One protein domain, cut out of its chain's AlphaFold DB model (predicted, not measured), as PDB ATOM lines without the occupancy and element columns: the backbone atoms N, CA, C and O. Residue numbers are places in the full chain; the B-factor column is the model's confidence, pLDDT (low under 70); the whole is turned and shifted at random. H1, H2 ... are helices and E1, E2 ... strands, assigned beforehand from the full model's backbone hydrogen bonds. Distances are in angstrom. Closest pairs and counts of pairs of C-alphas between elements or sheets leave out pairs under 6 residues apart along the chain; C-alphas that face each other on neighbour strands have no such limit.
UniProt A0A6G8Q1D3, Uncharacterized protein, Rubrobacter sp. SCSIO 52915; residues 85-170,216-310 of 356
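Overview. This is residues 85 to 170 and 216 to 310 of the 356 residues of an uncharacterized protein of Rubrobacter sp. SCSIO 52915 (UniProt A0A6G8Q1D3). A small twisted sheet of four strands, E4, E3, E7 and E8, with the helix H3 packed along one face, makes one lobe together with the hairpin of E5 and E6 and the helix H4 that packs on this hairpin. The other lobe reaches out along the longest axis: it holds the long helix H1, the hairpin of E1 and E2 beside residues 86 to 97 of H1, and the short helices H2 and H5. The printed part has 181 residues, with five named helices and eight named strands in the order H1 H2 E1 E2 E3 H3 E4 E5 E6 E7 H4 E8 H5; under half of the residues are in these elements, and the class is mixed, helices and strands. The four-stranded sheet runs E4, E3, E7, E8 and is parallel, while the two hairpins are antiparallel. The whole is compact, with a radius of gyration of the C-alphas of 17.4 A, yet only just elongated, with spans of 56 by 36 by 33 A.

Along the chain. In the sheet, E4 is residues 246 to 249, E3 is residues 221 to 225 and 13.1 A long, E7 is residues 271 to 275 and 12.6 A long, and E8 is residues 298 to 300. E3 begins with C-alpha 221 at (42.357, 11.227, -0.378). H3, residues 233 to 243, measures 15.3 A from first to last C-alpha. E5 is residues 253 to 256, E6 residues 259 to 262, and H4 residues 286 to 293. H1, residues 85 to 109, is 36.2 A long and starts with C-alpha 85 at (71.234, 20.879, -18.385). H2 is residues 118 to 123, E1 residues 149 to 152, and E2 residues 158 to 162, 12.5 A long. H5, residues 305 to 309, ends with C-alpha 309 at (44.784, 15.384, -25.313).

Arrangement. The sheet is only just strongly twisted, its C-alphas lying up to 4.2 A off the best plane, and E4 and E8 are its edge strands. N 225 and O 248 are 2.9 A apart between E3 and E4, N 273 and O 222 2.7 A between E7 and E3, and N 300 and O 272 2.8 A between E8 and E7, each within hydrogen-bond range. E3, H3, E4 and E7, H4, E8 are strand-helix-strand units, two parallel neighbour strands with a helix between, each with a right-handed crossover. H3 on one face of the sheet gives two layers, a helix layer and a strand layer, at a height over the sheet of 8.8 A. H3 lies over E3 and only just over E4, on which 3 of its C-alphas fall, and runs along the strands, at 3 degrees to E3 on the local plane. H4 only grazes this sheet, with its residues 288 to 292. The closest C-alphas of H4 and E6 are those of Ala 291 and Glu 259, 6.8 A apart. In the hairpin of E5 and E6, N 254 and O 261 are 2.8 A apart, within hydrogen-bond range. H1 and H5 only just touch, with 3 pairs of C-alphas within 8 A, made by residues 101 to 105 of H1 alone; the closest are those of Ile 101 and Ala 308, 6.8 A. H2 and H5 are close but not clearly touching, with the C-alphas of Ile 121 and Ile 307 the closest at 7.6 A. The hairpin of E1 and E2 has N 161 and O 149 within hydrogen-bond range at 2.8 A. H1 is apart from H3 and from H4. In H1, H2, H3 and H4 every O i to N i+4 pair is within hydrogen-bond range; in H5 0 of 1 is, beside 2 of 2 O i to N i+3 pairs.

Size, cuts and confidence. The C-alphas farthest apart are those of Gly 155 and Gly 257, 58.8 A. Residues 171 to 215 are not printed, and C-alphas 170 and 216 are 30.0 A apart across this cut. Of the links printed whole, H2 to E1 is long, with 25 residues. The mean pLDDT of the printed part is 89.1; residues 128 to 133 and 278 to 284 are under 70.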
ATOM      1  N   ASP A  85      71.579  19.718 -17.560       93.81
ATOM      2  CA  ASP A  85      71.234  20.879 -18.385       93.81
ATOM      3  C   ASP A  85      70.122  20.557 -19.395       93.81
ATOM      4  O   ASP A  85      69.183  21.339 -19.560       93.81
ATOM      5  N   HIS A  86      70.159  19.365 -19.998       94.62
ATOM      6  CA  HIS A  86      69.062  18.872 -20.836       94.62
ATOM      7  C   HIS A  86      67.772  18.712 -20.018       94.62
ATOM      8  O   HIS A  86      66.704  19.141 -20.451       94.62
ATOM      9  N   TRP A  87      67.862  18.123 -18.819       95.44
ATOM     10  CA  TRP A  87      66.721  17.944 -17.921       95.44
ATOM     11  C   TRP A  87      66.131  19.274 -17.439       95.44
ATOM     12  O   TRP A  87      64.912  19.406 -17.382       95.44
ATOM     13  N   GLU A  88      66.960  20.272 -17.128       95.81
ATOM     14  CA  GLU A  88      66.506  21.612 -16.732       95.81
ATOM     15  C   GLU A  88      65.691  22.275 -17.852       95.81
ATOM     16  O   GLU A  88      64.593  22.773 -17.596       95.81
ATOM     17  N   GLY A  89      66.170  22.214 -19.102       96.56
ATOM     18  CA  GLY A  89      65.434  22.726 -20.264       96.56
ATOM     19  C   GLY A  89      64.135  21.961 -20.536       96.56
ATOM     20  O   GLY A  89      63.081  22.573 -20.725       96.56
ATOM     21  N   LEU A  90      64.190  20.626 -20.493       96.88
ATOM     22  CA  LEU A  90      63.023  19.755 -20.637       96.88
ATOM     23  C   LEU A  90      61.963  20.060 -19.577       96.88
ATOM     24  O   LEU A  90      60.811  20.327 -19.907       96.88
ATOM     25  N   SER A  91      62.353  20.058 -18.305       96.00
ATOM     26  CA  SER A  91      61.449  20.297 -17.184       96.00
ATOM     27  C   SER A  91      60.813  21.685 -17.271       96.00
ATOM     28  O   SER A  91      59.594  21.796 -17.149       96.00
ATOM     29  N   ALA A  92      61.597  22.729 -17.563       98.12
ATOM     30  CA  ALA A  92      61.074  24.084 -17.724       98.12
ATOM     31  C   ALA A  92      60.047  24.177 -18.863       98.12
ATOM     32  O   ALA A  92      58.976  24.763 -18.682       98.12
ATOM     33  N   GLY A  93      60.335  23.565 -20.015       98.12
ATOM     34  CA  GLY A  93      59.426  23.578 -21.157       98.12
ATOM     35  C   GLY A  93      58.151  22.770 -20.938       98.12
ATOM     36  O   GLY A  93      57.068  23.241 -21.271       98.12
ATOM     37  N   LEU A  94      58.238  21.592 -20.321       97.69
ATOM     38  CA  LEU A  94      57.058  20.785 -20.003       97.69
ATOM     39  C   LEU A  94      56.167  21.471 -18.954       97.69
ATOM     40  O   LEU A  94      54.945  21.487 -19.097       97.69
ATOM     41  N   LEU A  95      56.760  22.111 -17.940       97.12
ATOM     42  CA  LEU A  95      56.013  22.908 -16.961       97.12
ATOM     43  C   LEU A  95      55.372  24.151 -17.596       97.12
ATOM     44  O   LEU A  95      54.256  24.520 -17.236       97.12
ATOM     45  N   GLN A  96      56.044  24.804 -18.548       98.38
ATOM     46  CA  GLN A  96      55.462  25.894 -19.336       98.38
ATOM     47  C   GLN A  96      54.232  25.423 -20.122       98.38
ATOM     48  O   GLN A  96      53.183  26.058 -20.032       98.38
ATOM     49  N   ARG A  97      54.325  24.285 -20.819       97.81
ATOM     50  CA  ARG A  97      53.189  23.692 -21.544       97.81
ATOM     51  C   ARG A  97      52.014  23.396 -20.622       97.81
ATOM     52  O   ARG A  97      50.906  23.838 -20.902       97.81
ATOM     53  N   GLY A  98      52.255  22.729 -19.492       97.25
ATOM     54  CA  GLY A  98      51.203  22.419 -18.520       97.25
ATOM     55  C   GLY A  98      50.511  23.669 -17.955       97.25
ATOM     56  O   GLY A  98      49.293  23.666 -17.774       97.25
ATOM     57  N   ARG A  99      51.254  24.764 -17.723       97.69
ATOM     58  CA  ARG A  99      50.678  26.066 -17.326       97.69
ATOM     59  C   ARG A  99      49.781  26.647 -18.423       97.69
ATOM     60  O   ARG A  99      48.677  27.085 -18.121       97.69
ATOM     61  N   ALA A 100      50.237  26.625 -19.676       98.00
ATOM     62  CA  ALA A 100      49.473  27.133 -20.814       98.00
ATOM     63  C   ALA A 100      48.198  26.314 -21.075       98.00
ATOM     64  O   ALA A 100      47.138  26.894 -21.283       98.00
ATOM     65  N   ILE A 101      48.281  24.981 -20.987       97.19
ATOM     66  CA  ILE A 101      47.129  24.077 -21.120       97.19
ATOM     67  C   ILE A 101      46.101  24.348 -20.017       97.19
ATOM     68  O   ILE A 101      44.919  24.489 -20.311       97.19
ATOM     69  N   ASN A 102      46.527  24.473 -18.754       97.06
ATOM     70  CA  ASN A 102      45.607  24.800 -17.660       97.06
ATOM     71  C   ASN A 102      44.946  26.177 -17.842       97.06
ATOM     72  O   ASN A 102      43.749  26.306 -17.596       97.06
ATOM     73  N   ALA A 103      45.694  27.188 -18.300       96.50
ATOM     74  CA  ALA A 103      45.145  28.514 -18.580       96.50
ATOM     75  C   ALA A 103      44.113  28.482 -19.718       96.50
ATOM     76  O   ALA A 103      43.030  29.039 -19.574       96.50
ATOM     77  N   TRP A 104      44.411  27.765 -20.803       96.00
ATOM     78  CA  TRP A 104      43.473  27.561 -21.904       96.00
ATOM     79  C   TRP A 104      42.214  26.804 -21.469       96.00
ATOM     80  O   TRP A 104      41.106  27.194 -21.821       96.00
ATOM     81  N   LEU A 105      42.355  25.751 -20.660       94.31
ATOM     82  CA  LEU A 105      41.212  25.014 -20.120       94.31
ATOM     83  C   LEU A 105      40.338  25.903 -19.223       94.31
ATOM     84  O   LEU A 105      39.113  25.818 -19.299       94.31
ATOM     85  N   ALA A 106      40.941  26.769 -18.405       93.00
ATOM     86  CA  ALA A 106      40.203  27.751 -17.612       93.00
ATOM     87  C   ALA A 106      39.449  28.756 -18.501       93.00
ATOM     88  O   ALA A 106      38.285  29.052 -18.248       93.00
ATOM     89  N   ASP A 107      40.073  29.223 -19.579       92.56
ATOM     90  CA  ASP A 107      39.445  30.126 -20.544       92.56
ATOM     91  C   ASP A 107      38.292  29.461 -21.319       92.56
ATOM     92  O   ASP A 107      37.230  30.053 -21.528       92.56
ATOM     93  N   LEU A 108      38.470  28.190 -21.685       90.56
ATOM     94  CA  LEU A 108      37.454  27.365 -22.329       90.56
ATOM     95  C   LEU A 108      36.266  27.094 -21.398       90.56
ATOM     96  O   LEU A 108      35.122  27.136 -21.842       90.56
ATOM     97  N   HIS A 109      36.521  26.870 -20.105       88.25
ATOM     98  CA  HIS A 109      35.477  26.748 -19.085       88.25
ATOM     99  C   HIS A 109      34.614  28.016 -18.973       88.25
ATOM    100  O   HIS A 109      33.408  27.932 -18.750       88.25
ATOM    101  N   GLU A 110      35.210  29.192 -19.183       88.38
ATOM    102  CA  GLU A 110      34.499  30.475 -19.219       88.38
ATOM    103  C   GLU A 110      33.808  30.760 -20.570       88.38
ATOM    104  O   GLU A 110      33.177  31.808 -20.737       88.38
ATOM    105  N   GLY A 111      33.897  29.833 -21.530       86.31
ATOM    106  CA  GLY A 111      33.236  29.909 -22.832       86.31
ATOM    107  C   GLY A 111      33.977  30.732 -23.888       86.31
ATOM    108  O   GLY A 111      33.344  31.151 -24.856       86.31
ATOM    109  N   ARG A 112      35.281  30.989 -23.706       86.00
ATOM    110  CA  ARG A 112      36.129  31.682 -24.692       86.00
ATOM    111  C   ARG A 112      37.009  30.694 -25.457       86.00
ATOM    112  O   ARG A 112      36.785  30.491 -26.642       86.00
ATOM    113  N   GLY A 113      37.927  30.014 -24.769       83.81
ATOM    114  CA  GLY A 113      38.797  28.996 -25.365       83.81
ATOM    115  C   GLY A 113      39.805  29.562 -26.368       83.81
ATOM    116  O   GLY A 113      40.194  28.854 -27.303       83.81
ATOM    117  N   ASP A 114      40.226  30.813 -26.171       86.00
ATOM    118  CA  ASP A 114      41.091  31.566 -27.073       86.00
ATOM    119  C   ASP A 114      42.400  30.791 -27.372       86.00
ATOM    120  O   ASP A 114      42.846  29.944 -26.599       86.00
ATOM    121  N   ALA A 115      43.045  31.061 -28.509       92.31
ATOM    122  CA  ALA A 115      44.199  30.327 -29.073       92.31
ATOM    123  C   ALA A 115      43.894  29.024 -29.840       92.31
ATOM    124  O   ALA A 115      44.731  28.618 -30.653       92.31
ATOM    125  N   VAL A 116      42.710  28.417 -29.689       93.81
ATOM    126  CA  VAL A 116      42.268  27.279 -30.518       93.81
ATOM    127  C   VAL A 116      40.997  27.658 -31.286       93.81
ATOM    128  O   VAL A 116      40.065  28.173 -30.682       93.81
ATOM    129  N   PRO A 117      40.909  27.423 -32.610       93.81
ATOM    130  CA  PRO A 117      39.697  27.732 -33.363       93.81
ATOM    131  C   PRO A 117      38.481  26.922 -32.897       93.81
ATOM    132  O   PRO A 117      38.578  25.705 -32.735       93.81
ATOM    133  N   ASP A 118      37.316  27.568 -32.826       90.75
ATOM    134  CA  ASP A 118      36.038  26.941 -32.450       90.75
ATOM    135  C   ASP A 118      35.702  25.686 -33.265       90.75
ATOM    136  O   ASP A 118      35.105  24.752 -32.742       90.75
ATOM    137  N   GLU A 119      36.085  25.635 -34.545       90.88
ATOM    138  CA  GLU A 119      35.874  24.455 -35.395       90.88
ATOM    139  C   GLU A 119      36.686  23.248 -34.907       90.88
ATOM    140  O   GLU A 119      36.179  22.129 -34.892       90.88
ATOM    141  N   VAL A 120      37.928  23.475 -34.463       91.56
ATOM    142  CA  VAL A 120      38.786  22.423 -33.903       91.56
ATOM    143  C   VAL A 120      38.196  21.947 -32.582       91.56
ATOM    144  O   VAL A 120      37.976  20.749 -32.416       91.56
ATOM    145  N   ILE A 121      37.864  22.892 -31.698       90.50
ATOM    146  CA  ILE A 121      37.228  22.622 -30.407       90.50
ATOM    147  C   ILE A 121      35.936  21.813 -30.613       90.50
ATOM    148  O   ILE A 121      35.793  20.719 -30.078       90.50
ATOM    149  N   GLY A 122      35.027  22.301 -31.459       87.75
ATOM    150  CA  GLY A 122      33.730  21.688 -31.747       87.75
ATOM    151  C   GLY A 122      33.795  20.345 -32.480       87.75
ATOM    152  O   GLY A 122      32.813  19.605 -32.469       87.75
ATOM    153  N   SER A 123      34.926  20.023 -33.113       87.88
ATOM    154  CA  SER A 123      35.156  18.728 -33.765       87.88
ATOM    155  C   SER A 123      35.729  17.657 -32.834       87.88
ATOM    156  O   SER A 123      35.726  16.477 -33.194       87.88
ATOM    157  N   SER A 124      36.213  18.041 -31.647       86.44
ATOM    158  CA  SER A 124      36.805  17.097 -30.705       86.44
ATOM    159  C   SER A 124      35.745  16.165 -30.124       86.44
ATOM    160  O   SER A 124      34.728  16.597 -29.583       86.44
ATOM    161  N   ALA A 125      36.020  14.860 -30.152       81.38
ATOM    162  CA  ALA A 125      35.174  13.864 -29.492       81.38
ATOM    163  C   ALA A 125      35.159  14.025 -27.961       81.38
ATOM    164  O   ALA A 125      34.227  13.575 -27.299       81.38
ATOM    165  N   PHE A 126      36.171  14.697 -27.402       79.06
ATOM    166  CA  PHE A 126      36.254  15.033 -25.983       79.06
ATOM    167  C   PHE A 126      35.492  16.321 -25.637       79.06
ATOM    168  O   PHE A 126      35.468  16.731 -24.477       79.06
ATOM    169  N   TYR A 127      34.848  16.940 -26.633       78.25
ATOM    170  CA  TYR A 127      34.100  18.186 -26.528       78.25
ATOM    171  C   TYR A 127      32.657  18.046 -27.078       78.25
ATOM    172  O   TYR A 127      32.281  18.712 -28.032       78.25
ATOM    173  N   ALA A 128      31.809  17.174 -26.502       61.16
ATOM    174  CA  ALA A 128      30.336  17.143 -26.714       61.16
ATOM    175  C   ALA A 128      29.646  16.132 -25.757       61.16
ATOM    176  O   ALA A 128      30.285  15.166 -25.367       61.16
ATOM    177  N   GLN A 129      28.364  16.194 -25.350       48.34
ATOM    178  CA  GLN A 129      27.264  17.166 -25.473       48.34
ATOM    179  C   GLN A 129      27.012  17.830 -24.100       48.34
ATOM    180  O   GLN A 129      26.862  17.116 -23.114       48.34
ATOM    181  N   GLY A 130      26.926  19.167 -24.019       52.34
ATOM    182  CA  GLY A 130      26.578  19.853 -22.757       52.34
ATOM    183  C   GLY A 130      27.292  21.175 -22.440       52.34
ATOM    184  O   GLY A 130      26.906  21.811 -21.467       52.34
ATOM    185  N   GLY A 131      28.264  21.623 -23.250       56.69
ATOM    186  CA  GLY A 131      28.843  22.977 -23.131       56.69
ATOM    187  C   GLY A 131      30.310  23.082 -22.691       56.69
ATOM    188  O   GLY A 131      30.667  24.077 -22.075       56.69
ATOM    189  N   GLY A 132      31.163  22.109 -23.026       65.00
ATOM    190  CA  GLY A 132      32.598  22.167 -22.717       65.00
ATOM    191  C   GLY A 132      32.949  21.716 -21.292       65.00
ATOM    192  O   GLY A 132      32.083  21.200 -20.578       65.00
ATOM    193  N   PRO A 133      34.225  21.826 -20.882       69.25
ATOM    194  CA  PRO A 133      34.647  21.426 -19.549       69.25
ATOM    195  C   PRO A 133      33.976  22.283 -18.470       69.25
ATOM    196  O   PRO A 133      34.020  23.511 -18.505       69.25
ATOM    197  N   SER A 134      33.395  21.629 -17.467       74.19
ATOM    198  CA  SER A 134      32.808  22.289 -16.303       74.19
ATOM    199  C   SER A 134      33.639  21.972 -15.070       74.19
ATOM    200  O   SER A 134      33.464  20.925 -14.451       74.19
ATOM    201  N   PHE A 135      34.557  22.870 -14.727       80.81
ATOM    202  CA  PHE A 135      35.430  22.714 -13.578       80.81
ATOM    203  C   PHE A 135      34.773  23.327 -12.342       80.81
ATOM    204  O   PHE A 135      34.364  24.483 -12.357       80.81
ATOM    205  N   GLY A 136      34.635  22.532 -11.280       73.50
ATOM    206  CA  GLY A 136      34.155  23.011  -9.985       73.50
ATOM    207  C   GLY A 136      35.240  23.809  -9.255       73.50
ATOM    208  O   GLY A 136      35.769  24.801  -9.748       73.50
ATOM    209  N   THR A 137      35.634  23.343  -8.073       77.38
ATOM    210  CA  THR A 137      36.747  23.918  -7.292       77.38
ATOM    211  C   THR A 137      38.128  23.670  -7.896       77.38
ATOM    212  O   THR A 137      39.119  24.178  -7.379       77.38
ATOM    213  N   SER A 138      38.205  22.912  -8.990       78.88
ATOM    214  CA  SER A 138      39.467  22.480  -9.582       78.88
ATOM    215  C   SER A 138      40.255  23.622 -10.235       78.88
ATOM    216  O   SER A 138      41.464  23.497 -10.438       78.88
ATOM    217  N   LEU A 139      39.607  24.749 -10.553       81.00
ATOM    218  CA  LEU A 139      40.288  25.935 -11.072       81.00
ATOM    219  C   LEU A 139      41.229  26.563 -10.028       81.00
ATOM    220  O   LEU A 139      40.920  26.577  -8.837       81.00
ATOM    221  N   PRO A 140      42.375  27.122 -10.459       84.62
ATOM    222  CA  PRO A 140      42.818  27.308 -11.848       84.62
ATOM    223  C   PRO A 140      43.580  26.107 -12.447       84.62
ATOM    224  O   PRO A 140      44.198  26.248 -13.496       84.62
ATOM    225  N   CYS A 141      43.597  24.944 -11.788       91.38
ATOM    226  CA  CYS A 141      44.455  23.814 -12.157       91.38
ATOM    227  C   CYS A 141      43.648  22.511 -12.340       91.38
ATOM    228  O   CYS A 141      43.742  21.605 -11.502       91.38
ATOM    229  N   PRO A 142      42.833  22.406 -13.409       92.38
ATOM    230  CA  PRO A 142      42.073  21.192 -13.700       92.38
ATOM    231  C   PRO A 142      42.961  19.996 -14.104       92.38
ATOM    232  O   PRO A 142      42.592  18.839 -13.891       92.38
ATOM    233  N   VAL A 143      44.160  20.253 -14.636       94.81
ATOM    234  CA  VAL A 143      45.181  19.243 -14.952       94.81
ATOM    235  C   VAL A 143      46.315  19.344 -13.936       94.81
ATOM    236  O   VAL A 143      47.184  20.213 -14.041       94.81
ATOM    237  N   ARG A 144      46.329  18.435 -12.955       94.56
ATOM    238  CA  ARG A 144      47.341  18.396 -11.881       94.56
ATOM    239  C   ARG A 144      48.412  17.341 -12.109       94.56
ATOM    240  O   ARG A 144      49.543  17.511 -11.664       94.56
ATOM    241  N   VAL A 145      48.060  16.262 -12.802       95.25
ATOM    242  CA  VAL A 145      48.989  15.213 -13.225       95.25
ATOM    243  C   VAL A 145      49.078  15.245 -14.741       95.25
ATOM    244  O   VAL A 145      48.081  15.062 -15.425       95.25
ATOM    245  N   TYR A 146      50.258  15.488 -15.286       95.25
ATOM    246  CA  TYR A 146      50.444  15.691 -16.720       95.25
ATOM    247  C   TYR A 146      51.617  14.841 -17.198       95.25
ATOM    248  O   TYR A 146      52.699  14.904 -16.612       95.25
ATOM    249  N   GLY A 147      51.381  14.013 -18.217       95.12
ATOM    250  CA  GLY A 147      52.342  13.029 -18.722       95.12
ATOM    251  C   GLY A 147      52.668  13.235 -20.199       95.12
ATOM    252  O   GLY A 147      52.202  12.458 -21.020       95.12
ATOM    253  N   PRO A 148      53.419  14.278 -20.573       95.00
ATOM    254  CA  PRO A 148      53.766  14.529 -21.967       95.00
ATOM    255  C   PRO A 148      54.764  13.501 -22.510       95.00
ATOM    256  O   PRO A 148      55.736  13.150 -21.836       95.00
ATOM    257  N   ASP A 149      54.579  13.110 -23.768       95.69
ATOM    258  CA  ASP A 149      55.515  12.251 -24.489       95.69
ATOM    259  C   ASP A 149      56.551  13.096 -25.225       95.69
ATOM    260  O   ASP A 149      56.220  14.012 -25.982       95.69
ATOM    261  N   VAL A 150      57.830  12.782 -25.023       95.69
ATOM    262  CA  VAL A 150      58.950  13.553 -25.572       95.69
ATOM    263  C   VAL A 150      59.910  12.635 -26.311       95.69
ATOM    264  O   VAL A 150      60.321  11.597 -25.793       95.69
ATOM    265  N   VAL A 151      60.344  13.064 -27.496       93.94
ATOM    266  CA  VAL A 151      61.396  12.384 -28.260       93.94
ATOM    267  C   VAL A 151      62.612  13.267 -28.447       93.94
ATOM    268  O   VAL A 151      62.515  14.488 -28.524       93.94
ATOM    269  N   HIS A 152      63.768  12.617 -28.526       91.81
ATOM    270  CA  HIS A 152      65.039  13.243 -28.854       91.81
ATOM    271  C   HIS A 152      65.344  12.952 -30.324       91.81
ATOM    272  O   HIS A 152      65.498  11.794 -30.716       91.81
ATOM    273  N   LEU A 153      65.335  13.989 -31.153       89.50
ATOM    274  CA  LEU A 153      65.486  13.857 -32.595       89.50
ATOM    275  C   LEU A 153      66.951  13.712 -33.012       89.50
ATOM    276  O   LEU A 153      67.890  13.986 -32.267       89.50
ATOM    277  N   GLY A 154      67.139  13.315 -34.272       82.44
ATOM    278  CA  GLY A 154      68.453  13.115 -34.883       82.44
ATOM    279  C   GLY A 154      69.371  14.347 -34.881       82.44
ATOM    280  O   GLY A 154      70.582  14.190 -35.034       82.44
ATOM    281  N   GLY A 155      68.817  15.555 -34.745       79.00
ATOM    282  CA  GLY A 155      69.582  16.800 -34.662       79.00
ATOM    283  C   GLY A 155      70.041  17.170 -33.245       79.00
ATOM    284  O   GLY A 155      70.798  18.127 -33.108       79.00
ATOM    285  N   GLY A 156      69.658  16.398 -32.218       81.69
ATOM    286  CA  GLY A 156      69.975  16.675 -30.813       81.69
ATOM    287  C   GLY A 156      68.921  17.520 -30.081       81.69
ATOM    288  O   GLY A 156      69.141  17.936 -28.947       81.69
ATOM    289  N   GLU A 157      67.791  17.813 -30.722       88.56
ATOM    290  CA  GLU A 157      66.681  18.561 -30.142       88.56
ATOM    291  C   GLU A 157      65.625  17.645 -29.512       88.56
ATOM    292  O   GLU A 157      65.272  16.598 -30.059       88.56
ATOM    293  N   TYR A 158      65.078  18.061 -28.368       94.31
ATOM    294  CA  TYR A 158      63.893  17.433 -27.793       94.31
ATOM    295  C   TYR A 158      62.629  18.087 -28.336       94.31
ATOM    296  O   TYR A 158      62.545  19.314 -28.411       94.31
ATOM    297  N   VAL A 159      61.636  17.269 -28.667       95.69
ATOM    298  CA  VAL A 159      60.331  17.727 -29.147       95.69
ATOM    299  C   VAL A 159      59.217  16.967 -28.437       95.69
ATOM    300  O   VAL A 159      59.374  15.788 -28.108       95.69
ATOM    301  N   VAL A 160      58.085  17.629 -28.213       97.00
ATOM    302  CA  VAL A 160      56.893  16.990 -27.636       97.00
ATOM    303  C   VAL A 160      56.127  16.275 -28.745       97.00
ATOM    304  O   VAL A 160      55.893  16.867 -29.796       97.00
ATOM    305  N   LEU A 161      55.764  15.011 -28.539       95.31
ATOM    306  CA  LEU A 161      54.920  14.227 -29.446       95.31
ATOM    307  C   LEU A 161      53.437  14.343 -29.102       95.31
ATOM    308  O   LEU A 161      52.596  14.360 -29.998       95.31
ATOM    309  N   GLU A 162      53.135  14.352 -27.809       94.56
ATOM    310  CA  GLU A 162      51.780  14.248 -27.292       94.56
ATOM    311  C   GLU A 162      51.704  14.828 -25.883       94.56
ATOM    312  O   GLU A 162      52.666  14.787 -25.114       94.56
ATOM    313  N   ASP A 163      50.538  15.378 -25.568       94.62
ATOM    314  CA  ASP A 163      50.178  15.898 -24.264       94.62
ATOM    315  C   ASP A 163      49.128  14.950 -23.665       94.62
ATOM    316  O   ASP A 163      48.057  14.796 -24.242       94.62
ATOM    317  N   ASN A 164      49.430  14.302 -22.531       93.75
ATOM    318  CA  ASN A 164      48.478  13.422 -21.842       93.75
ATOM    319  C   ASN A 164      48.023  14.067 -20.523       93.75
ATOM    320  O   ASN A 164      48.739  14.049 -19.513       93.75
ATOM    321  N   ALA A 165      46.830  14.651 -20.533       91.62
ATOM    322  CA  ALA A 165      46.190  15.360 -19.434       91.62
ATOM    323  C   ALA A 165      44.972  14.619 -18.855       91.62
ATOM    324  O   ALA A 165      44.448  15.048 -17.831       91.62
ATOM    325  N   ARG A 166      44.518  13.495 -19.428       89.25
ATOM    326  CA  ARG A 166      43.443  12.679 -18.827       89.25
ATOM    327  C   ARG A 166      43.926  11.823 -17.661       89.25
ATOM    328  O   ARG A 166      43.661  12.135 -16.502       89.25
ATOM    329  N   LEU A 167      44.569  10.703 -17.981       88.38
ATOM    330  CA  LEU A 167      44.922   9.631 -17.049       88.38
ATOM    331  C   LEU A 167      46.349   9.136 -17.336       88.38
ATOM    332  O   LEU A 167      46.524   7.972 -17.700       88.38
ATOM    333  N   PRO A 168      47.377  10.003 -17.234       91.62
ATOM    334  CA  PRO A 168      48.748   9.577 -17.481       91.62
ATOM    335  C   PRO A 168      49.153   8.467 -16.501       91.62
ATOM    336  O   PRO A 168      48.855   8.529 -15.302       91.62
ATOM    337  N   SER A 169      49.847   7.460 -17.027       88.06
ATOM    338  CA  SER A 169      50.309   6.279 -16.297       88.06
ATOM    339  C   SER A 169      51.788   5.994 -16.577       88.06
ATOM    340  O   SER A 169      52.409   6.646 -17.415       88.06
ATOM    341  N   GLY A 170      52.386   5.047 -15.851       89.56
ATOM    342  CA  GLY A 170      53.751   4.562 -16.104       89.56
ATOM    343  C   GLY A 170      54.768   4.879 -15.005       89.56
ATOM    344  O   GLY A 170      55.901   4.386 -15.041       89.56
ATOM    345  N   ILE A 216      39.791  22.774   4.297       90.75
ATOM    346  CA  ILE A 216      40.075  21.388   4.687       90.75
ATOM    347  C   ILE A 216      41.582  21.250   4.941       90.75
ATOM    348  O   ILE A 216      42.372  21.319   4.004       90.75
ATOM    349  N   GLU A 217      41.983  21.079   6.203       88.50
ATOM    350  CA  GLU A 217      43.403  20.952   6.581       88.50
ATOM    351  C   GLU A 217      43.961  19.542   6.326       88.50
ATOM    352  O   GLU A 217      45.084  19.400   5.852       88.50
ATOM    353  N   GLU A 218      43.165  18.503   6.594       93.81
ATOM    354  CA  GLU A 218      43.539  17.095   6.409       93.81
ATOM    355  C   GLU A 218      42.518  16.392   5.499       93.81
ATOM    356  O   GLU A 218      41.589  15.745   5.991       93.81
ATOM    357  N   PRO A 219      42.627  16.551   4.167       96.50
ATOM    358  CA  PRO A 219      41.648  15.993   3.246       96.50
ATOM    359  C   PRO A 219      41.724  14.468   3.170       96.50
ATOM    360  O   PRO A 219      42.802  13.870   3.111       96.50
ATOM    361  N   GLY A 220      40.562  13.826   3.087       97.75
ATOM    362  CA  GLY A 220      40.457  12.416   2.741       97.75
ATOM    363  C   GLY A 220      40.802  12.196   1.269       97.75
ATOM    364  O   GLY A 220      40.069  12.638   0.386       97.75
ATOM    365  N   LEU A 221      41.900  11.493   0.989       98.12
ATOM    366  CA  LEU A 221      42.357  11.227  -0.378       98.12
ATOM    367  C   LEU A 221      42.092   9.771  -0.774       98.12
ATOM    368  O   LEU A 221      42.425   8.843  -0.028       98.12
ATOM    369  N   ALA A 222      41.562   9.563  -1.977       97.88
ATOM    370  CA  ALA A 222      41.348   8.232  -2.532       97.88
ATOM    371  C   ALA A 222      41.837   8.133  -3.978       97.88
ATOM    372  O   ALA A 222      41.572   9.015  -4.785       97.88
ATOM    373  N   VAL A 223      42.499   7.030  -4.319       97.19
ATOM    374  CA  VAL A 223      42.606   6.546  -5.695       97.19
ATOM    375  C   VAL A 223      41.361   5.720  -5.987       97.19
ATOM    376  O   VAL A 223      41.076   4.770  -5.256       97.19
ATOM    377  N   VAL A 224      40.633   6.067  -7.046       94.75
ATOM    378  CA  VAL A 224      39.458   5.300  -7.480       94.75
ATOM    379  C   VAL A 224      39.793   4.555  -8.765       94.75
ATOM    380  O   VAL A 224      40.089   5.183  -9.777       94.75
ATOM    381  N   SER A 225      39.777   3.226  -8.701       93.12
ATOM    382  CA  SER A 225      40.253   2.301  -9.736       93.12
ATOM    383  C   SER A 225      39.105   1.493 -10.351       93.12
ATOM    384  O   SER A 225      38.084   1.274  -9.692       93.12
ATOM    385  N   GLY A 226      39.303   0.984 -11.574       88.81
ATOM    386  CA  GLY A 226      38.432  -0.032 -12.183       88.81
ATOM    387  C   GLY A 226      38.449  -1.388 -11.458       88.81
ATOM    388  O   GLY A 226      37.569  -2.214 -11.676       88.81
ATOM    389  N   GLY A 227      39.406  -1.605 -10.551       88.81
ATOM    390  CA  GLY A 227      39.571  -2.853  -9.800       88.81
ATOM    391  C   GLY A 227      40.732  -3.698 -10.322       88.81
ATOM    392  O   GLY A 227      41.550  -3.217 -11.097       88.81
ATOM    393  N   ARG A 228      40.835  -4.950  -9.858       86.88
ATOM    394  CA  ARG A 228      41.980  -5.841 -10.148       86.88
ATOM    395  C   ARG A 228      42.121  -6.219 -11.622       86.88
ATOM    396  O   ARG A 228      43.224  -6.537 -12.050       86.88
ATOM    397  N   ASP A 229      41.021  -6.156 -12.362       83.94
ATOM    398  CA  ASP A 229      40.987  -6.455 -13.793       83.94
ATOM    399  C   ASP A 229      41.525  -5.287 -14.641       83.94
ATOM    400  O   ASP A 229      41.727  -5.433 -15.844       83.94
ATOM    401  N   ASP A 230      41.785  -4.125 -14.026       84.00
ATOM    402  CA  ASP A 230      42.430  -2.994 -14.689       84.00
ATOM    403  C   ASP A 230      43.911  -3.323 -14.986       84.00
ATOM    404  O   ASP A 230      44.664  -3.646 -14.058       84.00
ATOM    405  N   PRO A 231      44.382  -3.211 -16.243       82.62
ATOM    406  CA  PRO A 231      45.774  -3.495 -16.593       82.62
ATOM    407  C   PRO A 231      46.805  -2.636 -15.846       82.62
ATOM    408  O   PRO A 231      47.953  -3.050 -15.696       82.62
ATOM    409  N   ALA A 232      46.410  -1.451 -15.372       87.12
ATOM    410  CA  ALA A 232      47.240  -0.539 -14.594       87.12
ATOM    411  C   ALA A 232      46.999  -0.653 -13.076       87.12
ATOM    412  O   ALA A 232      47.495   0.180 -12.311       87.12
ATOM    413  N   PHE A 233      46.280  -1.682 -12.601       89.25
ATOM    414  CA  PHE A 233      45.945  -1.837 -11.181       89.25
ATOM    415  C   PHE A 233      47.176  -1.845 -10.268       89.25
ATOM    416  O   PHE A 233      47.140  -1.235  -9.196       89.25
ATOM    417  N   PHE A 234      48.280  -2.460 -10.710       90.31
ATOM    418  CA  PHE A 234      49.567  -2.412 -10.009       90.31
ATOM    419  C   PHE A 234      49.983  -0.971  -9.682       90.31
ATOM    420  O   PHE A 234      50.371  -0.658  -8.554       90.31
ATOM    421  N   GLU A 235      49.870  -0.064 -10.652       92.50
ATOM    422  CA  GLU A 235      50.201   1.338 -10.440       92.50
ATOM    423  C   GLU A 235      49.242   2.007  -9.454       92.50
ATOM    424  O   GLU A 235      49.682   2.789  -8.609       92.50
ATOM    425  N   HIS A 236      47.950   1.685  -9.520       94.62
ATOM    426  CA  HIS A 236      46.939   2.258  -8.629       94.62
ATOM    427  C   HIS A 236      47.210   1.853  -7.173       94.62
ATOM    428  O   HIS A 236      47.239   2.710  -6.287       94.62
ATOM    429  N   GLU A 237      47.493   0.569  -6.937       94.50
ATOM    430  CA  GLU A 237      47.879   0.037  -5.628       94.50
ATOM    431  C   GLU A 237      49.193   0.654  -5.139       94.50
ATOM    432  O   GLU A 237      49.288   1.105  -3.992       94.50
ATOM    433  N   ARG A 238      50.196   0.757  -6.020       94.12
ATOM    434  CA  ARG A 238      51.499   1.325  -5.669       94.12
ATOM    435  C   ARG A 238      51.408   2.800  -5.286       94.12
ATOM    436  O   ARG A 238      52.034   3.204  -4.299       94.12
ATOM    437  N   ILE A 239      50.642   3.594  -6.033       95.75
ATOM    438  CA  ILE A 239      50.385   5.006  -5.729       95.75
ATOM    439  C   ILE A 239      49.630   5.122  -4.405       95.75
ATOM    440  O   ILE A 239      50.072   5.872  -3.536       95.75
ATOM    441  N   ALA A 240      48.550   4.357  -4.218       96.75
ATOM    442  CA  ALA A 240      47.760   4.397  -2.991       96.75
ATOM    443  C   ALA A 240      48.619   4.087  -1.755       96.75
ATOM    444  O   ALA A 240      48.654   4.879  -0.813       96.75
ATOM    445  N   ALA A 241      49.399   3.006  -1.800       95.62
ATOM    446  CA  ALA A 241      50.274   2.609  -0.703       95.62
ATOM    447  C   ALA A 241      51.381   3.639  -0.417       95.62
ATOM    448  O   ALA A 241      51.647   3.956   0.740       95.62
ATOM    449  N   THR A 242      52.029   4.179  -1.456       94.69
ATOM    450  CA  THR A 242      53.207   5.052  -1.286       94.69
ATOM    451  C   THR A 242      52.829   6.473  -0.876       94.69
ATOM    452  O   THR A 242      53.524   7.093  -0.074       94.69
ATOM    453  N   CYS A 243      51.718   6.990  -1.398       95.94
ATOM    454  CA  CYS A 243      51.218   8.318  -1.054       95.94
ATOM    455  C   CYS A 243      50.269   8.297   0.160       95.94
ATOM    456  O   CYS A 243      49.915   9.361   0.668       95.94
ATOM    457  N   GLY A 244      49.875   7.120   0.658       96.00
ATOM    458  CA  GLY A 244      48.955   6.982   1.789       96.00
ATOM    459  C   GLY A 244      47.516   7.371   1.447       96.00
ATOM    460  O   GLY A 244      46.850   7.997   2.267       96.00
ATOM    461  N   LEU A 245      47.054   7.035   0.239       97.56
ATOM    462  CA  LEU A 245      45.655   7.190  -0.164       97.56
ATOM    463  C   LEU A 245      44.867   5.917   0.118       97.56
ATOM    464  O   LEU A 245      45.411   4.814   0.167       97.56
ATOM    465  N   LYS A 246      43.548   6.064   0.190       97.50
ATOM    466  CA  LYS A 246      42.634   4.925   0.088       97.50
ATOM    467  C   LYS A 246      42.634   4.398  -1.343       97.50
ATOM    468  O   LYS A 246      42.668   5.189  -2.277       97.50
ATOM    469  N   LEU A 247      42.570   3.083  -1.512       97.38
ATOM    470  CA  LEU A 247      42.302   2.450  -2.801       97.38
ATOM    471  C   LEU A 247      40.856   1.967  -2.784       97.38
ATOM    472  O   LEU A 247      40.514   1.125  -1.958       97.38
ATOM    473  N   LEU A 248      40.022   2.535  -3.648       95.62
ATOM    474  CA  LEU A 248      38.590   2.257  -3.713       95.62
ATOM    475  C   LEU A 248      38.178   1.965  -5.158       95.62
ATOM    476  O   LEU A 248      38.816   2.411  -6.110       95.62
ATOM    477  N   THR A 249      37.079   1.252  -5.326       92.88
ATOM    478  CA  THR A 249      36.310   1.197  -6.572       92.88
ATOM    479  C   THR A 249      35.146   2.186  -6.523       92.88
ATOM    480  O   THR A 249      34.765   2.672  -5.455       92.88
ATOM    481  N   LEU A 250      34.534   2.473  -7.676       89.44
ATOM    482  CA  LEU A 250      33.345   3.334  -7.739       89.44
ATOM    483  C   LEU A 250      32.199   2.820  -6.849       89.44
ATOM    484  O   LEU A 250      31.551   3.606  -6.162       89.44
ATOM    485  N   GLY A 251      31.987   1.500  -6.794       89.19
ATOM    486  CA  GLY A 251      30.944   0.880  -5.966       89.19
ATOM    487  C   GLY A 251      31.192   0.976  -4.454       89.19
ATOM    488  O   GLY A 251      30.256   0.847  -3.664       89.19
ATOM    489  N   GLU A 252      32.434   1.233  -4.041       93.19
ATOM    490  CA  GLU A 252      32.819   1.430  -2.641       93.19
ATOM    491  C   GLU A 252      32.687   2.893  -2.193       93.19
ATOM    492  O   GLU A 252      32.807   3.175  -0.999       93.19
ATOM    493  N   LEU A 253      32.380   3.822  -3.104       92.75
ATOM    494  CA  LEU A 253      32.035   5.196  -2.754       92.75
ATOM    495  C   LEU A 253      30.579   5.283  -2.282       92.75
ATOM    496  O   LEU A 253      29.639   4.758  -2.883       92.75
ATOM    497  N   GLY A 254      30.376   5.955  -1.159       92.12
ATOM    498  CA  GLY A 254      29.075   6.296  -0.610       92.12
ATOM    499  C   GLY A 254      28.854   7.799  -0.671       92.12
ATOM    500  O   GLY A 254      29.791   8.571  -0.481       92.12
ATOM    501  N   LEU A 255      27.607   8.209  -0.896       90.50
ATOM    502  CA  LEU A 255      27.190   9.606  -0.829       90.50
ATOM    503  C   LEU A 255      26.136   9.785   0.258       90.50
ATOM    504  O   LEU A 255      25.178   9.017   0.364       90.50
ATOM    505  N   ARG A 256      26.350  10.762   1.143       87.31
ATOM    506  CA  ARG A 256      25.431  11.076   2.246       87.31
ATOM    507  C   ARG A 256      25.476  12.568   2.515       87.31
ATOM    508  O   ARG A 256      26.529  13.112   2.809       87.31
ATOM    509  N   GLY A 257      24.325  13.233   2.414       83.25
ATOM    510  CA  GLY A 257      24.234  14.675   2.676       83.25
ATOM    511  C   GLY A 257      25.081  15.541   1.732       83.25
ATOM    512  O   GLY A 257      25.439  16.655   2.098       83.25
ATOM    513  N   GLY A 258      25.412  15.036   0.537       85.94
ATOM    514  CA  GLY A 258      26.292  15.708  -0.424       85.94
ATOM    515  C   GLY A 258      27.790  15.546  -0.148       85.94
ATOM    516  O   GLY A 258      28.583  16.126  -0.880       85.94
ATOM    517  N   GLU A 259      28.182  14.779   0.871       91.88
ATOM    518  CA  GLU A 259      29.573  14.397   1.127       91.88
ATOM    519  C   GLU A 259      29.854  12.991   0.584       91.88
ATOM    520  O   GLU A 259      28.968  12.126   0.590       91.88
ATOM    521  N   VAL A 260      31.094  12.762   0.144       94.56
ATOM    522  CA  VAL A 260      31.571  11.457  -0.326       94.56
ATOM    523  C   VAL A 260      32.329  10.760   0.801       94.56
ATOM    524  O   VAL A 260      33.106  11.378   1.530       94.56
ATOM    525  N   PHE A 261      32.098   9.463   0.971       96.12
ATOM    526  CA  PHE A 261      32.760   8.638   1.977       96.12
ATOM    527  C   PHE A 261      33.061   7.238   1.437       96.12
ATOM    528  O   PHE A 261      32.443   6.772   0.485       96.12
ATOM    529  N   SER A 262      33.995   6.538   2.066       95.94
ATOM    530  CA  SER A 262      34.250   5.119   1.817       95.94
ATOM    531  C   SER A 262      33.179   4.276   2.513       95.94
ATOM    532  O   SER A 262      33.008   4.351   3.731       95.94
ATOM    533  N   ARG A 263      32.452   3.441   1.764       95.00
ATOM    534  CA  ARG A 263      31.459   2.502   2.322       95.00
ATOM    535  C   ARG A 263      32.099   1.433   3.206       95.00
ATOM    536  O   ARG A 263      31.411   0.874   4.056       95.00
ATOM    537  N   THR A 264      33.386   1.168   3.013       91.38
ATOM    538  CA  THR A 264      34.136   0.120   3.711       91.38
ATOM    539  C   THR A 264      34.408   0.484   5.170       91.38
ATOM    540  O   THR A 264      34.272  -0.362   6.049       91.38
ATOM    541  N   ASP A 265      34.761   1.741   5.447       94.19
ATOM    542  CA  ASP A 265      35.185   2.198   6.783       94.19
ATOM    543  C   ASP A 265      34.489   3.486   7.267       94.19
ATOM    544  O   ASP A 265      34.726   3.933   8.387       94.19
ATOM    545  N   GLY A 266      33.617   4.088   6.452       95.25
ATOM    546  CA  GLY A 266      32.866   5.303   6.779       95.25
ATOM    547  C   GLY A 266      33.681   6.598   6.734       95.25
ATOM    548  O   GLY A 266      33.157   7.653   7.084       95.25
ATOM    549  N   SER A 267      34.949   6.539   6.326       94.94
ATOM    550  CA  SER A 267      35.826   7.710   6.267       94.94
ATOM    551  C   SER A 267      35.460   8.654   5.121       94.94
ATOM    552  O   SER A 267      35.059   8.211   4.045       94.94
ATOM    553  N   ARG A 268      35.608   9.963   5.343       95.62
ATOM    554  CA  ARG A 268      35.334  10.997   4.339       95.62
ATOM    555  C   ARG A 268      36.361  10.961   3.199       95.62
ATOM    556  O   ARG A 268      37.524  10.627   3.420       95.62
ATOM    557  N   VAL A 269      35.912  11.305   1.993       97.06
ATOM    558  CA  VAL A 269      36.726  11.454   0.781       97.06
ATOM    559  C   VAL A 269      36.476  12.847   0.204       97.06
ATOM    560  O   VAL A 269      35.369  13.155  -0.227       97.06
ATOM    561  N   ASP A 270      37.509  13.681   0.213       96.50
ATOM    562  CA  ASP A 270      37.492  15.065  -0.269       96.50
ATOM    563  C   ASP A 270      38.097  15.199  -1.665       96.50
ATOM    564  O   ASP A 270      37.706  16.080  -2.427       96.50
ATOM    565  N   VAL A 271      39.046  14.323  -2.011       96.94
ATOM    566  CA  VAL A 271      39.714  14.329  -3.316       96.94
ATOM    567  C   VAL A 271      39.834  12.911  -3.850       96.94
ATOM    568  O   VAL A 271      40.369  12.011  -3.196       96.94
ATOM    569  N   ILE A 272      39.363  12.732  -5.078       95.88
ATOM    570  CA  ILE A 272      39.433  11.486  -5.830       95.88
ATOM    571  C   ILE A 272      40.512  11.628  -6.901       95.88
ATOM    572  O   ILE A 272      40.325  12.338  -7.881       95.88
ATOM    573  N   TYR A 273      41.627  10.915  -6.762       96.19
ATOM    574  CA  TYR A 273      42.527  10.650  -7.879       96.19
ATOM    575  C   TYR A 273      41.908   9.549  -8.746       96.19
ATOM    576  O   TYR A 273      41.943   8.362  -8.406       96.19
ATOM    577  N   ARG A 274      41.257   9.950  -9.836       91.88
ATOM    578  CA  ARG A 274      40.494   9.039 -10.688       91.88
ATOM    579  C   ARG A 274      41.449   8.236 -11.564       91.88
ATOM    580  O   ARG A 274      42.359   8.793 -12.169       91.88
ATOM    581  N   ARG A 275      41.207   6.934 -11.657       91.50
ATOM    582  CA  ARG A 275      41.936   5.982 -12.503       91.50
ATOM    583  C   ARG A 275      40.974   5.052 -13.250       91.50
ATOM    584  O   ARG A 275      41.291   3.901 -13.503       91.50
ATOM    585  N   PHE A 276      39.791   5.566 -13.567       80.81
ATOM    586  CA  PHE A 276      38.774   4.925 -14.393       80.81
ATOM    587  C   PHE A 276      38.442   5.856 -15.560       80.81
ATOM    588  O   PHE A 276      38.533   7.084 -15.420       80.81
ATOM    589  N   ASP A 277      38.112   5.277 -16.712       71.38
ATOM    590  CA  ASP A 277      37.847   6.044 -17.924       71.38
ATOM    591  C   ASP A 277      36.361   6.370 -18.080       71.38
ATOM    592  O   ASP A 277      35.526   5.536 -17.774       71.38
ATOM    593  N   ASP A 278      36.099   7.595 -18.539       60.97
ATOM    594  CA  ASP A 278      34.819   8.067 -19.096       60.97
ATOM    595  C   ASP A 278      34.918   9.498 -19.661       60.97
ATOM    596  O   ASP A 278      33.951  10.016 -20.212       60.97
ATOM    597  N   GLY A 279      36.076  10.175 -19.557       60.38
ATOM    598  CA  GLY A 279      36.307  11.526 -20.115       60.38
ATOM    599  C   GLY A 279      35.495  12.667 -19.469       60.38
ATOM    600  O   GLY A 279      36.007  13.773 -19.314       60.38
ATOM    601  N   LEU A 280      34.288  12.372 -18.999       63.69
ATOM    602  CA  LEU A 280      33.290  13.240 -18.398       63.69
ATOM    603  C   LEU A 280      32.977  12.765 -16.973       63.69
ATOM    604  O   LEU A 280      33.588  11.818 -16.465       63.69
ATOM    605  N   LEU A 281      32.076  13.479 -16.299       68.75
ATOM    606  CA  LEU A 281      31.528  13.012 -15.031       68.75
ATOM    607  C   LEU A 281      30.746  11.710 -15.264       68.75
ATOM    608  O   LEU A 281      30.044  11.616 -16.273       68.75
ATOM    609  N   PRO A 282      30.841  10.735 -14.344       64.50
ATOM    610  CA  PRO A 282      30.124   9.478 -14.486       64.50
ATOM    611  C   PRO A 282      28.611   9.735 -14.508       64.50
ATOM    612  O   PRO A 282      28.036  10.231 -13.535       64.50
ATOM    613  N   ASN A 283      27.960   9.418 -15.632       65.94
ATOM    614  CA  ASN A 283      26.504   9.545 -15.786       65.94
ATOM    615  C   ASN A 283      25.746   8.523 -14.925       65.94
ATOM    616  O   ASN A 283      24.590   8.733 -14.562       65.94
ATOM    617  N   ASP A 284      26.400   7.409 -14.617       65.50
ATOM    618  CA  ASP A 284      25.944   6.333 -13.746       65.50
ATOM    619  C   ASP A 284      26.042   6.689 -12.250       65.50
ATOM    620  O   ASP A 284      25.372   6.060 -11.428       65.50
ATOM    621  N   LEU A 285      26.787   7.746 -11.892       77.81
ATOM    622  CA  LEU A 285      26.877   8.296 -10.535       77.81
ATOM    623  C   LEU A 285      26.472   9.784 -10.492       77.81
ATOM    624  O   LEU A 285      27.291  10.649 -10.162       77.81
ATOM    625  N   PRO A 286      25.192  10.112 -10.757       83.75
ATOM    626  CA  PRO A 286      24.719  11.498 -10.804       83.75
ATOM    627  C   PRO A 286      24.915  12.249  -9.478       83.75
ATOM    628  O   PRO A 286      25.170  13.450  -9.478       83.75
ATOM    629  N   GLU A 287      24.856  11.550  -8.344       86.75
ATOM    630  CA  GLU A 287      25.102  12.139  -7.023       86.75
ATOM    631  C   GLU A 287      26.575  12.561  -6.852       86.75
ATOM    632  O   GLU A 287      26.855  13.593  -6.241       86.75
ATOM    633  N   LEU A 288      27.525  11.801  -7.415       88.06
ATOM    634  CA  LEU A 288      28.946  12.164  -7.415       88.06
ATOM    635  C   LEU A 288      29.198  13.368  -8.321       88.06
ATOM    636  O   LEU A 288      29.927  14.282  -7.936       88.06
ATOM    637  N   ALA A 289      28.551  13.400  -9.487       86.44
ATOM    638  CA  ALA A 289      28.580  14.555 -10.374       86.44
ATOM    639  C   ALA A 289      28.039  15.815  -9.680       86.44
ATOM    640  O   ALA A 289      28.661  16.874  -9.735       86.44
ATOM    641  N   GLU A 290      26.925  15.698  -8.958       88.12
ATOM    642  CA  GLU A 290      26.349  16.789  -8.172       88.12
ATOM    643  C   GLU A 290      27.274  17.238  -7.028       88.12
ATOM    644  O   GLU A 290      27.433  18.439  -6.802       88.12
ATOM    645  N   ALA A 291      27.914  16.300  -6.320       90.75
ATOM    646  CA  ALA A 291      28.884  16.606  -5.268       90.75
ATOM    647  C   ALA A 291      30.108  17.353  -5.822       90.75
ATOM    648  O   ALA A 291      30.509  18.370  -5.248       90.75
ATOM    649  N   TYR A 292      30.650  16.904  -6.958       90.12
ATOM    650  CA  TYR A 292      31.746  17.573  -7.661       90.12
ATOM    651  C   TYR A 292      31.354  18.992  -8.091       90.12
ATOM    652  O   TYR A 292      32.028  19.964  -7.752       90.12
ATOM    653  N   MET A 293      30.199  19.138  -8.745       87.06
ATOM    654  CA  MET A 293      29.695  20.435  -9.210       87.06
ATOM    655  C   MET A 293      29.394  21.416  -8.070       87.06
ATOM    656  O   MET A 293      29.453  22.629  -8.260       87.06
ATOM    657  N   ARG A 294      29.094  20.914  -6.868       88.94
ATOM    658  CA  ARG A 294      28.919  21.724  -5.651       88.94
ATOM    659  C   ARG A 294      30.220  21.989  -4.888       88.94
ATOM    660  O   ARG A 294      30.151  22.588  -3.815       88.94
ATOM    661  N   GLY A 295      31.370  21.525  -5.384       89.50
ATOM    662  CA  GLY A 295      32.663  21.676  -4.712       89.50
ATOM    663  C   GLY A 295      32.761  20.908  -3.391       89.50
ATOM    664  O   GLY A 295      33.455  21.339  -2.475       89.50
ATOM    665  N   ARG A 296      32.004  19.811  -3.245       90.88
ATOM    666  CA  ARG A 296      32.032  18.947  -2.049       90.88
ATOM    667  C   ARG A 296      33.120  17.881  -2.113       90.88
ATOM    668  O   ARG A 296      33.515  17.366  -1.074       90.88
ATOM    669  N   VAL A 297      33.568  17.561  -3.321       93.12
ATOM    670  CA  VAL A 297      34.660  16.641  -3.630       93.12
ATOM    671  C   VAL A 297      35.357  17.160  -4.885       93.12
ATOM    672  O   VAL A 297      34.684  17.671  -5.780       93.12
ATOM    673  N   ASP A 298      36.675  17.026  -4.966       93.56
ATOM    674  CA  ASP A 298      37.422  17.289  -6.199       93.56
ATOM    675  C   ASP A 298      37.840  15.973  -6.871       93.56
ATOM    676  O   ASP A 298      38.001  14.938  -6.219       93.56
ATOM    677  N   ILE A 299      37.994  16.002  -8.192       93.00
ATOM    678  CA  ILE A 299      38.381  14.851  -9.006       93.00
ATOM    679  C   ILE A 299      39.629  15.244  -9.787       93.00
ATOM    680  O   ILE A 299      39.627  16.222 -10.533       93.00
ATOM    681  N   VAL A 300      40.694  14.465  -9.615       93.69
ATOM    682  CA  VAL A 300      42.001  14.694 -10.219       93.69
ATOM    683  C   VAL A 300      42.321  13.584 -11.228       93.69
ATOM    684  O   VAL A 300      42.294  12.409 -10.872       93.69
ATOM    685  N   ASN A 301      42.659  13.896 -12.479       92.38
ATOM    686  CA  ASN A 301      42.431  15.201 -13.112       92.38
ATOM    687  C   ASN A 301      40.937  15.462 -13.323       92.38
ATOM    688  O   ASN A 301      40.122  14.534 -13.293       92.38
ATOM    689  N   SER A 302      40.588  16.728 -13.536       90.94
ATOM    690  CA  SER A 302      39.192  17.130 -13.621       90.94
ATOM    691  C   SER A 302      38.478  16.484 -14.812       90.94
ATOM    692  O   SER A 302      39.048  16.359 -15.897       90.94
ATOM    693  N   PRO A 303      37.208  16.089 -14.658       87.25
ATOM    694  CA  PRO A 303      36.372  15.696 -15.784       87.25
ATOM    695  C   PRO A 303      36.342  16.787 -16.866       87.25
ATOM    696  O   PRO A 303      36.251  17.972 -16.555       87.25
ATOM    697  N   GLY A 304      36.419  16.399 -18.141       85.44
ATOM    698  CA  GLY A 304      36.404  17.329 -19.277       85.44
ATOM    699  C   GLY A 304      37.773  17.845 -19.740       85.44
ATOM    700  O   GLY A 304      37.846  18.463 -20.798       85.44
ATOM    701  N   VAL A 305      38.875  17.544 -19.041       90.44
ATOM    702  CA  VAL A 305      40.230  17.936 -19.497       90.44
ATOM    703  C   VAL A 305      40.696  17.209 -20.762       90.44
ATOM    704  O   VAL A 305      41.705  17.589 -21.342       90.44
ATOM    705  N   GLY A 306      39.970  16.179 -21.211       89.44
ATOM    706  CA  GLY A 306      40.374  15.335 -22.337       89.44
ATOM    707  C   GLY A 306      40.508  16.045 -23.678       89.44
ATOM    708  O   GLY A 306      41.217  15.550 -24.544       89.44
ATOM    709  N   ILE A 307      39.907  17.225 -23.838       90.19
ATOM    710  CA  ILE A 307      40.134  18.059 -25.020       90.19
ATOM    711  C   ILE A 307      41.601  18.517 -25.143       90.19
ATOM    712  O   ILE A 307      42.079  18.744 -26.249       90.19
ATOM    713  N   ALA A 308      42.349  18.601 -24.036       92.00
ATOM    714  CA  ALA A 308      43.778  18.913 -24.075       92.00
ATOM    715  C   ALA A 308      44.630  17.790 -24.699       92.00
ATOM    716  O   ALA A 308      45.715  18.074 -25.200       92.00
ATOM    717  N   ASP A 309      44.122  16.554 -24.717       88.88
ATOM    718  CA  ASP A 309      44.784  15.384 -25.313       88.88
ATOM    719  C   ASP A 309      44.448  15.259 -26.812       88.88
ATOM    720  O   ASP A 309      44.985  14.408 -27.525       88.88
ATOM    721  N   ASP A 310      43.518  16.080 -27.315       90.44
ATOM    722  CA  ASP A 310      43.027  15.966 -28.680       90.44
ATOM    723  C   ASP A 310      44.135  16.287 -29.697       90.44
ATOM    724  O   ASP A 310      44.789  17.336 -29.664       90.44
TER     725      ASP A 310